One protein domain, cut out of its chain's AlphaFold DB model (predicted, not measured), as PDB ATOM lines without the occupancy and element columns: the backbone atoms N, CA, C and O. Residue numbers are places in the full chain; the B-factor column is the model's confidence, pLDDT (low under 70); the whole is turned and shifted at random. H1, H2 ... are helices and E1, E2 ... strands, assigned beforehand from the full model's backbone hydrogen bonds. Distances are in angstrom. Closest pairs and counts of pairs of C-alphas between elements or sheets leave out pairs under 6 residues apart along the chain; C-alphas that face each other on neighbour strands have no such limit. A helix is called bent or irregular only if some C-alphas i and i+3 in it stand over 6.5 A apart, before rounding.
ATOM      1  N   ASN A   8     -39.953  -9.036  38.166       76.00
ATOM      2  CA  ASN A   8     -39.040  -8.096  38.811       76.00
ATOM      3  C   ASN A   8     -37.622  -8.122  38.214       76.00
ATOM      4  O   ASN A   8     -36.978  -7.076  38.160       76.00
ATOM      5  N   VAL A   9     -37.147  -9.274  37.735       76.31
ATOM      6  CA  VAL A   9     -35.824  -9.421  37.106       76.31
ATOM      7  C   VAL A   9     -35.797  -8.717  35.754       76.31
ATOM      8  O   VAL A   9     -34.903  -7.914  35.491       76.31
ATOM      9  N   LYS A  10     -36.817  -8.958  34.920       78.69
ATOM     10  CA  LYS A  10     -36.948  -8.324  33.605       78.69
ATOM     11  C   LYS A  10     -36.973  -6.800  33.719       78.69
ATOM     12  O   LYS A  10     -36.165  -6.130  33.082       78.69
ATOM     13  N   ALA A  11     -37.829  -6.262  34.589       82.44
ATOM     14  CA  ALA A  11     -37.921  -4.819  34.810       82.44
ATOM     15  C   ALA A  11     -36.597  -4.217  35.322       82.44
ATOM     16  O   ALA A  11     -36.208  -3.124  34.913       82.44
ATOM     17  N   ALA A  12     -35.875  -4.932  36.193       84.12
ATOM     18  CA  ALA A  12     -34.587  -4.471  36.702       84.12
ATOM     19  C   ALA A  12     -33.484  -4.484  35.626       84.12
ATOM     20  O   ALA A  12     -32.646  -3.581  35.609       84.12
ATOM     21  N   LEU A  13     -33.502  -5.447  34.700       84.12
ATOM     22  CA  LEU A  13     -32.591  -5.482  33.552       84.12
ATOM     23  C   LEU A  13     -32.914  -4.393  32.514       84.12
ATOM     24  O   LEU A  13     -31.996  -3.749  32.007       84.12
ATOM     25  N   GLU A  14     -34.196  -4.131  32.235       86.69
ATOM     26  CA  GLU A  14     -34.619  -3.034  31.343       86.69
ATOM     27  C   GLU A  14     -34.170  -1.680  31.911       86.69
ATOM     28  O   GLU A  14     -33.605  -0.836  31.204       86.69
ATOM     29  N   LEU A  15     -34.338  -1.505  33.225       88.75
ATOM     30  CA  LEU A  15     -33.829  -0.350  33.948       88.75
ATOM     31  C   LEU A  15     -32.297  -0.269  33.874       88.75
ATOM     32  O   LEU A  15     -31.761   0.802  33.589       88.75
ATOM     33  N   ALA A  16     -31.583  -1.381  34.076       89.88
ATOM     34  CA  ALA A  16     -30.127  -1.421  33.966       89.88
ATOM     35  C   ALA A  16     -29.647  -0.965  32.578       89.88
ATOM     36  O   ALA A  16     -28.763  -0.112  32.501       89.88
ATOM     37  N   ALA A  17     -30.256  -1.457  31.493       90.06
ATOM     38  CA  ALA A  17     -29.921  -1.045  30.127       90.06
ATOM     39  C   ALA A  17     -30.107   0.471  29.919       90.06
ATOM     40  O   ALA A  17     -29.218   1.146  29.391       90.06
ATOM     41  N   SER A  18     -31.223   1.028  30.402       91.75
ATOM     42  CA  SER A  18     -31.492   2.473  30.348       91.75
ATOM     43  C   SER A  18     -30.466   3.296  31.138       91.75
ATOM     44  O   SER A  18     -29.977   4.323  30.667       91.75
ATOM     45  N   LEU A  19     -30.083   2.838  32.329       92.62
ATOM     46  CA  LEU A  19     -29.131   3.548  33.184       92.62
ATOM     47  C   LEU A  19     -27.690   3.445  32.676       92.62
ATOM     48  O   LEU A  19     -26.926   4.405  32.797       92.62
ATOM     49  N   VAL A  20     -27.325   2.332  32.038       92.69
ATOM     50  CA  VAL A  20     -26.050   2.210  31.319       92.69
ATOM     51  C   VAL A  20     -25.948   3.264  30.222       92.69
ATOM     52  O   VAL A  20     -24.916   3.925  30.124       92.69
ATOM     53  N   MET A  21     -27.017   3.503  29.458       92.12
ATOM     54  CA  MET A  21     -27.048   4.569  28.447       92.12
ATOM     55  C   MET A  21     -26.853   5.973  29.037       92.12
ATOM     56  O   MET A  21     -26.324   6.866  28.368       92.12
ATOM     57  N   GLN A  22     -27.246   6.177  30.295       91.62
ATOM     58  CA  GLN A  22     -27.102   7.454  30.997       91.62
ATOM     59  C   GLN A  22     -25.718   7.636  31.634       91.62
ATOM     60  O   GLN A  22     -25.304   8.776  31.860       91.62
ATOM     61  N   GLN A  23     -24.980   6.548  31.874       92.25
ATOM     62  CA  GLN A  23     -23.643   6.581  32.461       92.25
ATOM     63  C   GLN A  23     -22.646   7.330  31.557       92.25
ATOM     64  O   GLN A  23     -22.666   7.215  30.324       92.25
ATOM     65  N   ARG A  24     -21.790   8.142  32.186       89.94
ATOM     66  CA  ARG A  24     -20.880   9.095  31.529       89.94
ATOM     67  C   ARG A  24     -19.403   8.805  31.763       89.94
ATOM     68  O   ARG A  24     -18.583   9.392  31.064       89.94
ATOM     69  N   ASP A  25     -19.055   7.920  32.695       91.81
ATOM     70  CA  ASP A  25     -17.661   7.532  32.897       91.81
ATOM     71  C   ASP A  25     -17.133   6.754  31.682       91.81
ATOM     72  O   ASP A  25     -17.446   5.582  31.475       91.81
ATOM     73  N   ALA A  26     -16.310   7.418  30.869       88.75
ATOM     74  CA  ALA A  26     -15.708   6.838  29.677       88.75
ATOM     75  C   ALA A  26     -14.779   5.655  29.999       88.75
ATOM     76  O   ALA A  26     -14.664   4.730  29.190       88.75
ATOM     77  N   ASN A  27     -14.158   5.636  31.184       89.44
ATOM     78  CA  ASN A  27     -13.267   4.550  31.593       89.44
ATOM     79  C   ASN A  27     -14.021   3.226  31.684       89.44
ATOM     80  O   ASN A  27     -13.492   2.182  31.286       89.44
ATOM     81  N   LEU A  28     -15.283   3.285  32.117       89.94
ATOM     82  CA  LEU A  28     -16.160   2.127  32.190       89.94
ATOM     83  C   LEU A  28     -16.324   1.462  30.821       89.94
ATOM     84  O   LEU A  28     -16.383   0.242  30.746       89.94
ATOM     85  N   PHE A  29     -16.270   2.225  29.730       88.56
ATOM     86  CA  PHE A  29     -16.533   1.736  28.375       88.56
ATOM     87  C   PHE A  29     -15.288   1.575  27.501       88.56
ATOM     88  O   PHE A  29     -15.368   0.936  26.455       88.56
ATOM     89  N   ILE A  30     -14.146   2.142  27.899       84.12
ATOM     90  CA  ILE A  30     -12.924   2.144  27.080       84.12
ATOM     91  C   ILE A  30     -11.781   1.369  27.731       84.12
ATOM     92  O   ILE A  30     -11.067   0.692  27.009       84.12
ATOM     93  N   ASN A  31     -11.571   1.426  29.046       81.62
ATOM     94  CA  ASN A  31     -10.354   0.843  29.634       81.62
ATOM     95  C   ASN A  31     -10.422  -0.681  29.729       81.62
ATOM     96  O   ASN A  31     -11.461  -1.216  30.085       81.62
ATOM     97  N   ASP A  32      -9.318  -1.388  29.501       76.94
ATOM     98  CA  ASP A  32      -9.276  -2.851  29.680       76.94
ATOM     99  C   ASP A  32      -9.117  -3.285  31.136       76.94
ATOM    100  O   ASP A  32      -9.323  -4.449  31.455       76.94
ATOM    101  N   ASN A  33      -8.762  -2.364  32.026       82.44
ATOM    102  CA  ASN A  33      -8.513  -2.691  33.420       82.44
ATOM    103  C   ASN A  33      -9.817  -2.916  34.186       82.44
ATOM    104  O   ASN A  33     -10.858  -2.324  33.884       82.44
ATOM    105  N   GLN A  34      -9.724  -3.735  35.231       85.12
ATOM    106  CA  GLN A  34     -10.756  -3.826  36.248       85.12
ATOM    107  C   GLN A  34     -10.990  -2.448  36.878       85.12
ATOM    108  O   GLN A  34     -10.045  -1.715  37.178       85.12
ATOM    109  N   LEU A  35     -12.257  -2.116  37.101       89.00
ATOM    110  CA  LEU A  35     -12.677  -0.898  37.778       89.00
ATOM    111  C   LEU A  35     -13.531  -1.249  39.001       89.00
ATOM    112  O   LEU A  35     -14.135  -2.328  39.052       89.00
ATOM    113  N   PRO A  36     -13.607  -0.352  39.997       90.25
ATOM    114  CA  PRO A  36     -14.574  -0.477  41.078       90.25
ATOM    115  C   PRO A  36     -16.008  -0.562  40.544       90.25
ATOM    116  O   PRO A  36     -16.323  -0.052  39.467       90.25
ATOM    117  N   SER A  37     -16.895  -1.186  41.317       90.56
ATOM    118  CA  SER A  37     -18.316  -1.222  40.980       90.56
ATOM    119  C   SER A  37     -18.915   0.182  40.985       90.56
ATOM    120  O   SER A  37     -18.752   0.925  41.955       90.56
ATOM    121  N   VAL A  38     -19.686   0.501  39.954       91.94
ATOM    122  CA  VAL A  38     -20.468   1.728  39.855       91.94
ATOM    123  C   VAL A  38     -21.926   1.406  40.162       91.94
ATOM    124  O   VAL A  38     -22.525   0.523  39.547       91.94
ATOM    125  N   GLN A  39     -22.513   2.121  41.119       93.00
ATOM    126  CA  GLN A  39     -23.950   2.056  41.359       93.00
ATOM    127  C   GLN A  39     -24.665   2.902  40.309       93.00
ATOM    128  O   GLN A  39     -24.421   4.102  40.208       93.00
ATOM    129  N   ILE A  40     -25.545   2.274  39.533       92.50
ATOM    130  CA  ILE A  40     -26.301   2.962  38.481       92.50
ATOM    131  C   ILE A  40     -27.751   3.248  38.892       92.50
ATOM    132  O   ILE A  40     -28.385   4.099  38.284       92.50
ATOM    133  N   SER A  41     -28.252   2.615  39.962       89.69
ATOM    134  CA  SER A  41     -29.563   2.903  40.568       89.69
ATOM    135  C   SER A  41     -29.528   2.815  42.096       89.69
ATOM    136  O   SER A  41     -28.853   1.946  42.657       89.69
ATOM    137  N   ALA A  42     -30.290   3.684  42.768       81.69
ATOM    138  CA  ALA A  42     -30.506   3.653  44.217       81.69
ATOM    139  C   ALA A  42     -31.614   2.673  44.644       81.69
ATOM    140  O   ALA A  42     -31.500   2.060  45.703       81.69
ATOM    141  N   ASN A  43     -32.661   2.506  43.826       82.06
ATOM    142  CA  ASN A  43     -33.766   1.580  44.077       82.06
ATOM    143  C   ASN A  43     -34.423   1.124  42.751       82.06
ATOM    144  O   ASN A  43     -34.973   1.976  42.054       82.06
ATOM    145  N   PRO A  44     -34.395  -0.177  42.396       81.06
ATOM    146  CA  PRO A  44     -33.616  -1.240  43.038       81.06
ATOM    147  C   PRO A  44     -32.115  -0.936  42.951       81.06
ATOM    148  O   PRO A  44     -31.678  -0.187  42.077       81.06
ATOM    149  N   VAL A  45     -31.316  -1.487  43.867       87.88
ATOM    150  CA  VAL A  45     -29.856  -1.344  43.794       87.88
ATOM    151  C   VAL A  45     -29.373  -2.095  42.556       87.88
ATOM    152  O   VAL A  45     -29.561  -3.301  42.457       87.88
ATOM    153  N   ILE A  46     -28.748  -1.387  41.619       90.62
ATOM    154  CA  ILE A  46     -28.120  -1.991  40.440       90.62
ATOM    155  C   ILE A  46     -26.664  -1.556  40.429       90.62
ATOM    156  O   ILE A  46     -26.366  -0.355  40.491       90.62
ATOM    157  N   ARG A  47     -25.758  -2.531  40.377       92.06
ATOM    158  CA  ARG A  47     -24.313  -2.300  40.374       92.06
ATOM    159  C   ARG A  47     -23.708  -2.888  39.117       92.06
ATOM    160  O   ARG A  47     -23.946  -4.051  38.806       92.06
ATOM    161  N   LEU A  48     -22.913  -2.085  38.428       92.56
ATOM    162  CA  LEU A  48     -22.158  -2.491  37.256       92.56
ATOM    163  C   LEU A  48     -20.674  -2.421  37.589       92.56
ATOM    164  O   LEU A  48     -20.158  -1.357  37.930       92.56
ATOM    165  N   GLN A  49     -19.980  -3.542  37.486       91.19
ATOM    166  CA  GLN A  49     -18.548  -3.616  37.722       91.19
ATOM    167  C   GLN A  49     -17.848  -4.072  36.457       91.19
ATOM    168  O   GLN A  49     -18.171  -5.116  35.904       91.19
ATOM    169  N   LYS A  50     -16.844  -3.312  36.023       88.25
ATOM    170  CA  LYS A  50     -15.930  -3.787  34.991       88.25
ATOM    171  C   LYS A  50     -14.869  -4.654  35.641       88.25
ATOM    172  O   LYS A  50     -14.137  -4.179  36.505       88.25
ATOM    173  N   THR A  51     -14.778  -5.908  35.238       81.88
ATOM    174  CA  THR A  51     -13.839  -6.879  35.821       81.88
ATOM    175  C   THR A  51     -12.526  -6.972  35.034       81.88
ATOM    176  O   THR A  51     -11.568  -7.562  35.516       81.88
ATOM    177  N   GLY A  52     -12.451  -6.302  33.877       67.88
ATOM    178  CA  GLY A  52     -11.292  -6.232  32.980       67.88
ATOM    179  C   GLY A  52     -11.464  -7.078  31.706       67.88
ATOM    180  O   GLY A  52     -12.275  -7.995  31.683       67.88
ATOM    181  N   GLY A  53     -10.761  -6.756  30.615       63.38
ATOM    182  CA  GLY A  53     -10.650  -7.618  29.417       63.38
ATOM    183  C   GLY A  53      -9.459  -8.575  29.577       63.38
ATOM    184  O   GLY A  53      -8.484  -8.221  30.224       63.38
ATOM    185  N   THR A  54      -9.391  -9.800  29.066       55.19
ATOM    186  CA  THR A  54     -10.025 -10.488  27.936       55.19
ATOM    187  C   THR A  54     -10.042 -11.981  28.291       55.19
ATOM    188  O   THR A  54      -8.981 -12.552  28.550       55.19
ATOM    189  N   THR A  55     -11.196 -12.655  28.322       42.97
ATOM    190  CA  THR A  55     -11.167 -14.122  28.243       42.97
ATOM    191  C   THR A  55     -10.739 -14.496  26.831       42.97
ATOM    192  O   THR A  55     -11.130 -13.886  25.838       42.97
ATOM    193  N   SER A  56      -9.862 -15.480  26.761       43.66
ATOM    194  CA  SER A  56      -9.249 -16.036  25.567       43.66
ATOM    195  C   SER A  56     -10.265 -16.676  24.607       43.66
ATOM    196  O   SER A  56     -10.247 -17.888  24.424       43.66
ATOM    197  N   HIS A  57     -11.112 -15.894  23.934       45.06
ATOM    198  CA  HIS A  57     -11.737 -16.308  22.673       45.06
ATOM    199  C   HIS A  57     -10.761 -15.991  21.538       45.06
ATOM    200  O   HIS A  57     -10.860 -15.007  20.806       45.06
ATOM    201  N   ARG A  58      -9.720 -16.822  21.463       41.91
ATOM    202  CA  ARG A  58      -8.549 -16.676  20.589       41.91
ATOM    203  C   ARG A  58      -8.839 -16.991  19.114       41.91
ATOM    204  O   ARG A  58      -7.923 -17.401  18.411       41.91
ATOM    205  N   GLU A  59     -10.071 -16.805  18.643       44.44
ATOM    206  CA  GLU A  59     -10.420 -17.075  17.243       44.44
ATOM    207  C   GLU A  59     -10.561 -15.823  16.366       44.44
ATOM    208  O   GLU A  59     -10.505 -15.970  15.151       44.44
ATOM    209  N   GLN A  60     -10.652 -14.591  16.903       44.41
ATOM    210  CA  GLN A  60     -10.886 -13.413  16.032       44.41
ATOM    211  C   GLN A  60     -10.180 -12.093  16.398       44.41
ATOM    212  O   GLN A  60     -10.529 -11.052  15.849       44.41
ATOM    213  N   GLY A  61      -9.183 -12.073  17.291       46.53
ATOM    214  CA  GLY A  61      -8.377 -10.858  17.521       46.53
ATOM    215  C   GLY A  61      -9.161  -9.614  17.989       46.53
ATOM    216  O   GLY A  61      -8.696  -8.492  17.794       46.53
ATOM    217  N   ARG A  62     -10.349  -9.794  18.587       55.66
ATOM    218  CA  ARG A  62     -11.199  -8.715  19.115       55.66
ATOM    219  C   ARG A  62     -11.057  -8.618  20.637       55.66
ATOM    220  O   ARG A  62     -11.148  -9.621  21.337       55.66
ATOM    221  N   ASN A  63     -10.842  -7.405  21.150       68.06
ATOM    222  CA  ASN A  63     -10.781  -7.135  22.589       68.06
ATOM    223  C   ASN A  63     -12.200  -7.116  23.169       68.06
ATOM    224  O   ASN A  63     -13.001  -6.269  22.778       68.06
ATOM    225  N   TYR A  64     -12.509  -8.012  24.106       74.06
ATOM    226  CA  TYR A  64     -13.777  -8.019  24.839       74.06
ATOM    227  C   TYR A  64     -13.649  -7.288  26.175       74.06
ATOM    228  O   TYR A  64     -12.674  -7.459  26.906       74.06
ATOM    229  N   LEU A  65     -14.671  -6.504  26.504       79.56
ATOM    230  CA  LEU A  65     -14.875  -5.892  27.807       79.56
ATOM    231  C   LEU A  65     -15.831  -6.778  28.609       79.56
ATOM    232  O   LEU A  65     -16.943  -7.047  28.154       79.56
ATOM    233  N   HIS A  66     -15.399  -7.222  29.787       84.56
ATOM    234  CA  HIS A  66     -16.218  -8.018  30.696       84.56
ATOM    235  C   HIS A  66     -16.805  -7.140  31.807       84.56
ATOM    236  O   HIS A  66     -16.108  -6.323  32.426       84.56
ATOM    237  N   TYR A  67     -18.099  -7.328  32.048       87.19
ATOM    238  CA  TYR A  67     -18.858  -6.647  33.082       87.19
ATOM    239  C   TYR A  67     -19.624  -7.646  33.937       87.19
ATOM    240  O   TYR A  67     -20.274  -8.537  33.401       87.19
ATOM    241  N   ASN A  68     -19.626  -7.422  35.247       88.44
ATOM    242  CA  ASN A  68     -20.569  -8.047  36.160       88.44
ATOM    243  C   ASN A  68     -21.682  -7.046  36.482       88.44
ATOM    244  O   ASN A  68     -21.421  -5.930  36.943       88.44
ATOM    245  N   LEU A  69     -22.925  -7.444  36.230       88.81
ATOM    246  CA  LEU A  69     -24.128  -6.705  36.592       88.81
ATOM    247  C   LEU A  69     -24.808  -7.420  37.758       88.81
ATOM    248  O   LEU A  69     -25.264  -8.550  37.614       88.81
ATOM    249  N   SER A  70     -24.892  -6.753  38.904       88.00
ATOM    250  CA  SER A  70     -25.524  -7.286  40.111       88.00
ATOM    251  C   SER A  70     -26.816  -6.535  40.417       88.00
ATOM    252  O   SER A  70     -26.844  -5.297  40.428       88.00
ATOM    253  N   ILE A  71     -27.874  -7.300  40.693       85.06
ATOM    254  CA  ILE A  71     -29.179  -6.801  41.132       85.06
ATOM    255  C   ILE A  71     -29.506  -7.511  42.459       85.06
ATOM    256  O   ILE A  71     -30.155  -8.558  42.460       85.06
ATOM    257  N   PRO A  72     -29.054  -6.984  43.616       79.19
ATOM    258  CA  PRO A  72     -29.154  -7.685  44.897       79.19
ATOM    259  C   PRO A  72     -30.585  -8.030  45.314       79.19
ATOM    260  O   PRO A  72     -30.793  -9.020  46.001       79.19
ATOM    261  N   SER A  73     -31.582  -7.255  44.871       74.62
ATOM    262  CA  SER A  73     -32.996  -7.516  45.165       74.62
ATOM    263  C   SER A  73     -33.545  -8.798  44.531       74.62
ATOM    264  O   SER A  73     -34.675  -9.172  44.833       74.62
ATOM    265  N   VAL A  74     -32.798  -9.434  43.622       73.00
ATOM    266  CA  VAL A  74     -33.183 -10.697  42.975       73.00
ATOM    267  C   VAL A  74     -32.111 -11.783  43.104       73.00
ATOM    268  O   VAL A  74     -32.274 -12.839  42.512       73.00
ATOM    269  N   GLU A  75     -31.037 -11.540  43.864       73.38
ATOM    270  CA  GLU A  75     -29.934 -12.494  44.099       73.38
ATOM    271  C   GLU A  75     -29.269 -13.049  42.820       73.38
ATOM    272  O   GLU A  75     -28.674 -14.124  42.837       73.38
ATOM    273  N   VAL A  76     -29.326 -12.304  41.708       72.31
ATOM    274  CA  VAL A  76     -28.682 -12.685  40.441       72.31
ATOM    275  C   VAL A  76     -27.522 -11.747  40.107       72.31
ATOM    276  O   VAL A  76     -27.627 -10.519  40.222       72.31
ATOM    277  N   GLU A  77     -26.419 -12.343  39.653       80.44
ATOM    278  CA  GLU A  77     -25.287 -11.665  39.026       80.44
ATOM    279  C   GLU A  77     -25.134 -12.149  37.579       80.44
ATOM    280  O   GLU A  77     -25.197 -13.346  37.302       80.44
ATOM    281  N   TYR A  78     -24.939 -11.210  36.655       81.00
ATOM    282  CA  TYR A  78     -24.803 -11.477  35.226       81.00
ATOM    283  C   TYR A  78     -23.407 -11.102  34.745       81.00
ATOM    284  O   TYR A  78     -23.001  -9.947  34.879       81.00
ATOM    285  N   SER A  79     -22.711 -12.051  34.125       82.62
ATOM    286  CA  SER A  79     -21.467 -11.797  33.395       82.62
ATOM    287  C   SER A  79     -21.773 -11.471  31.936       82.62
ATOM    288  O   SER A  79     -22.347 -12.283  31.213       82.62
ATOM    289  N   ILE A  80     -21.390 -10.272  31.502       81.94
ATOM    290  CA  ILE A  80     -21.679  -9.733  30.172       81.94
ATOM    291  C   ILE A  80     -20.357  -9.449  29.468       81.94
ATOM    292  O   ILE A  80     -19.546  -8.650  29.942       81.94
ATOM    293  N   TYR A  81     -20.158 -10.077  28.314       78.50
ATOM    294  CA  TYR A  81     -18.983  -9.888  27.470       78.50
ATOM    295  C   TYR A  81     -19.377  -9.070  26.247       78.50
ATOM    296  O   TYR A  81     -20.280  -9.448  25.507       78.50
ATOM    297  N   VAL A  82     -18.702  -7.944  26.033       76.38
ATOM    298  CA  VAL A  82     -18.989  -7.029  24.924       76.38
ATOM    299  C   VAL A  82     -17.726  -6.850  24.102       76.38
ATOM    300  O   VAL A  82     -16.720  -6.375  24.630       76.38
ATOM    301  N   ALA A  83     -17.757  -7.202  22.817       74.31
ATOM    302  CA  ALA A  83     -16.662  -6.861  21.918       74.31
ATOM    303  C   ALA A  83     -16.509  -5.336  21.891       74.31
ATOM    304  O   ALA A  83     -17.486  -4.611  21.694       74.31
ATOM    305  N   ARG A  84     -15.291  -4.828  22.093       71.62
ATOM    306  CA  ARG A  84     -15.026  -3.397  21.953       71.62
ATOM    307  C   ARG A  84     -15.238  -3.016  20.489       71.62
ATOM    308  O   ARG A  84     -14.388  -3.282  19.644       71.62
ATOM    309  N   ALA A  85     -16.365  -2.377  20.212       66.44
ATOM    310  CA  ALA A  85     -16.755  -1.961  18.874       66.44
ATOM    311  C   ALA A  85     -15.997  -0.705  18.414       66.44
ATOM    312  O   ALA A  85     -15.828  -0.484  17.217       66.44
ATOM    313  N   SER A  86     -15.533   0.133  19.350       75.94
ATOM    314  CA  SER A  86     -14.865   1.396  19.023       75.94
ATOM    315  C   SER A  86     -13.901   1.873  20.113       75.94
ATOM    316  O   SER A  86     -13.939   1.424  21.256       75.94
ATOM    317  N   THR A  87     -13.058   2.850  19.782       81.06
ATOM    318  CA  THR A  87     -12.347   3.677  20.773       81.06
ATOM    319  C   THR A  87     -13.245   4.750  21.397       81.06
ATOM    320  O   THR A  87     -12.857   5.381  22.376       81.06
ATOM    321  N   ARG A  88     -14.452   4.951  20.856       83.88
ATOM    322  CA  ARG A  88     -15.469   5.885  21.352       83.88
ATOM    323  C   ARG A  88     -16.309   5.243  22.463       83.88
ATOM    324  O   ARG A  88     -16.921   4.196  22.246       83.88
ATOM    325  N   ALA A  89     -16.356   5.869  23.643       87.44
ATOM    326  CA  ALA A  89     -17.068   5.348  24.818       87.44
ATOM    327  C   ALA A  89     -18.568   5.179  24.563       87.44
ATOM    328  O   ALA A  89     -19.168   4.206  25.009       87.44
ATOM    329  N   GLU A  90     -19.167   6.116  23.834       88.12
ATOM    330  CA  GLU A  90     -20.589   6.137  23.513       88.12
ATOM    331  C   GLU A  90     -21.024   4.915  22.701       88.12
ATOM    332  O   GLU A  90     -22.080   4.358  22.989       88.12
ATOM    333  N   VAL A  91     -20.180   4.446  21.777       85.50
ATOM    334  CA  VAL A  91     -20.463   3.260  20.962       85.50
ATOM    335  C   VAL A  91     -20.422   2.012  21.841       85.50
ATOM    336  O   VAL A  91     -21.371   1.241  21.852       85.50
ATOM    337  N   ASN A  92     -19.374   1.841  22.654       83.50
ATOM    338  CA  ASN A  92     -19.269   0.683  23.553       83.50
ATOM    339  C   ASN A  92     -20.363   0.680  24.637       83.50
ATOM    340  O   ASN A  92     -20.806  -0.384  25.066       83.50
ATOM    341  N   ARG A  93     -20.814   1.861  25.078       89.50
ATOM    342  CA  ARG A  93     -21.952   2.019  25.993       89.50
ATOM    343  C   ARG A  93     -23.255   1.554  25.350       89.50
ATOM    344  O   ARG A  93     -24.009   0.827  25.991       89.50
ATOM    345  N   GLU A  94     -23.498   1.944  24.100       87.25
ATOM    346  CA  GLU A  94     -24.641   1.458  23.321       87.25
ATOM    347  C   GLU A  94     -24.587  -0.059  23.139       87.25
ATOM    348  O   GLU A  94     -25.590  -0.728  23.379       87.25
ATOM    349  N   THR A  95     -23.422  -0.619  22.804       84.12
ATOM    350  CA  THR A  95     -23.252  -2.073  22.678       84.12
ATOM    351  C   THR A  95     -23.524  -2.794  24.000       84.12
ATOM    352  O   THR A  95     -24.216  -3.805  24.006       84.12
ATOM    353  N   LEU A  96     -23.061  -2.269  25.143       87.75
ATOM    354  CA  LEU A  96     -23.369  -2.862  26.451       87.75
ATOM    355  C   LEU A  96     -24.867  -2.797  26.777       87.75
ATOM    356  O   LEU A  96     -25.436  -3.783  27.239       87.75
ATOM    357  N   ALA A  97     -25.518  -1.660  26.529       87.50
ATOM    358  CA  ALA A  97     -26.955  -1.520  26.757       87.50
ATOM    359  C   ALA A  97     -27.766  -2.489  25.880       87.50
ATOM    360  O   ALA A  97     -28.709  -3.115  26.368       87.50
ATOM    361  N   ARG A  98     -27.363  -2.665  24.614       83.44
ATOM    362  CA  ARG A  98     -27.947  -3.659  23.701       83.44
ATOM    363  C   ARG A  98     -27.693  -5.084  24.167       83.44
ATOM    364  O   ARG A  98     -28.632  -5.866  24.173       83.44
ATOM    365  N   ALA A  99     -26.485  -5.405  24.632       81.81
ATOM    366  CA  ALA A  99     -26.177  -6.719  25.188       81.81
ATOM    367  C   ALA A  99     -27.085  -7.041  26.387       81.81
ATOM    368  O   ALA A  99     -27.697  -8.106  26.417       81.81
ATOM    369  N   ILE A 100     -27.263  -6.099  27.323       83.38
ATOM    370  CA  ILE A 100     -28.207  -6.249  28.448       83.38
ATOM    371  C   ILE A 100     -29.642  -6.443  27.930       83.38
ATOM    372  O   ILE A 100     -30.347  -7.332  28.400       83.38
ATOM    373  N   ALA A 101     -30.076  -5.666  26.935       74.88
ATOM    374  CA  ALA A 101     -31.410  -5.804  26.345       74.88
ATOM    375  C   ALA A 101     -31.612  -7.136  25.594       74.88
ATOM    376  O   ALA A 101     -32.694  -7.718  25.628       74.88
ATOM    377  N   TYR A 102     -30.573  -7.661  24.950       69.56
ATOM    378  CA  TYR A 102     -30.600  -8.966  24.297       69.56
ATOM    379  C   TYR A 102     -30.705 -10.103  25.318       69.56
ATOM    380  O   TYR A 102     -31.483 -11.040  25.108       69.56
ATOM    381  N   PHE A 103     -29.986  -9.998  26.445       66.31
ATOM    382  CA  PHE A 103     -30.154 -10.900  27.589       66.31
ATOM    383  C   PHE A 103     -31.622 -10.963  28.023       66.31
ATOM    384  O   PHE A 103     -32.128 -12.056  28.242       66.31
ATOM    385  N   ILE A 104     -32.329  -9.828  28.064       65.31
ATOM    386  CA  ILE A 104     -33.760  -9.755  28.420       65.31
ATOM    387  C   ILE A 104     -34.644 -10.515  27.426       65.31
ATOM    388  O   ILE A 104     -35.584 -11.190  27.837       65.31
ATOM    389  N   TYR A 105     -34.362 -10.400  26.128       59.53
ATOM    390  CA  TYR A 105     -35.171 -11.026  25.078       59.53
ATOM    391  C   TYR A 105     -34.971 -12.548  24.996       59.53
ATOM    392  O   TYR A 105     -35.909 -13.277  24.687       59.53
ATOM    393  N   ASN A 106     -33.763 -13.034  25.291       57.56
ATOM    394  CA  ASN A 106     -33.420 -14.458  25.189       57.56
ATOM    395  C   ASN A 106     -33.456 -15.197  26.533       57.56
ATOM    396  O   ASN A 106     -33.261 -16.411  26.556       57.56
ATOM    397  N   TYR A 107     -33.729 -14.490  27.633       51.03
ATOM    398  CA  TYR A 107     -33.780 -15.039  28.989       51.03
ATOM    399  C   TYR A 107     -34.723 -16.249  29.112       51.03
ATOM    400  O   TYR A 107     -34.383 -17.222  29.775       51.03
ATOM    401  N   ASP A 108     -35.875 -16.223  28.435       47.09
ATOM    402  CA  ASP A 108     -36.863 -17.314  28.472       47.09
ATOM    403  C   ASP A 108     -36.444 -18.562  27.654       47.09
ATOM    404  O   ASP A 108     -37.112 -19.589  27.731       47.09
TER     405      ASP A 108
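What this domain is: This is residues 8 to 108 of the 120 residues of an uncharacterized protein of Ganoderma sinense ZZ0214-1 (UniProt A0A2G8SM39). A twisted sheet of four strands forms a wall, and two long helices, H1 and H3, lie side by side over one of its faces, running opposite ways, while the other face is bare. The small helix H2 packs on H3 where H3 begins. The printed part has 101 residues, with three named helices and four named strands in the order H1, H2, E1, E2, E3, E4, H3; the antiparallel sheet has the order E1, E2, E3, E4, and the class is mixed, helices and strands. The whole is compact, with a radius of gyration of the C-alphas of 12.9 A and spans of 37 by 29 by 20 A.

Where its parts are: H1, residues 8 to 22, begins at C-alpha 8 (-39.040, -8.096, 38.811) and is 21.1 A long. H2 is residues 26 to 30. E1 is residues 38 to 41 and E2 residues 46 to 50. E3, residues 64 to 71, is 22.5 A long, from C-alpha 64 (-13.777, -8.019, 24.839). E4, residues 76 to 83, is 22.8 A long. H3, residues 89 to 108, is 30.3 A long and ends at C-alpha 108 (-36.863, -17.314, 28.472); it is irregular, with C-alphas 105 and 108 7.3 A apart.

How they stand to each other: The strands form a meander, each the antiparallel neighbour of the one before, and E1 and E4 are the edge strands. Within hydrogen-bond range are N 38 and O 48, 2.8 A, in the hairpin E1 and E2; N 49 and O 68, 2.8 A, in the hairpin E2 and E3; and N 67 and O 80, 2.9 A, in the hairpin E3 and E4. The sheet is twisted, its C-alphas lying up to 4.2 A off the best plane. With H1 and H3 on the same face it makes two layers, helices on one face of a sheet. H1 has a height over the sheet of 8.8 A and runs slantwise to the strands, at 55 degrees to E2 on the local plane. H3 has a height of 7.4 A and runs slantwise too, at 50 degrees to E4 on the local plane. H1 and H3 touch at a shallow tilt of 11 degrees, opposite ways; their closest C-alphas are those of Ala 17 and Ala 97, 4.5 A. H2 is on the sheet and touches H3, which touches it with residues 89 to 93 alone; the closest C-alphas of the two are those of Phe 29 and Ala 89, 5.1 A apart. In H1 and H2 every O i to N i+4 pair is within hydrogen-bond range, in H3 15 of 16.

The domain as a whole: The two C-alphas farthest apart, those of Asn 43 and Glu 59, are 40.2 A apart. The printed part has no cut. The link from E2 to E3 is long, 13 residues, 51 to 63, with C-alphas 10 to 22 A from the mean of all C-alphas. The mean pLDDT of the printed part is 78.9; residues 52 to 63, residue 85 and residues 102 to 108 are under 70.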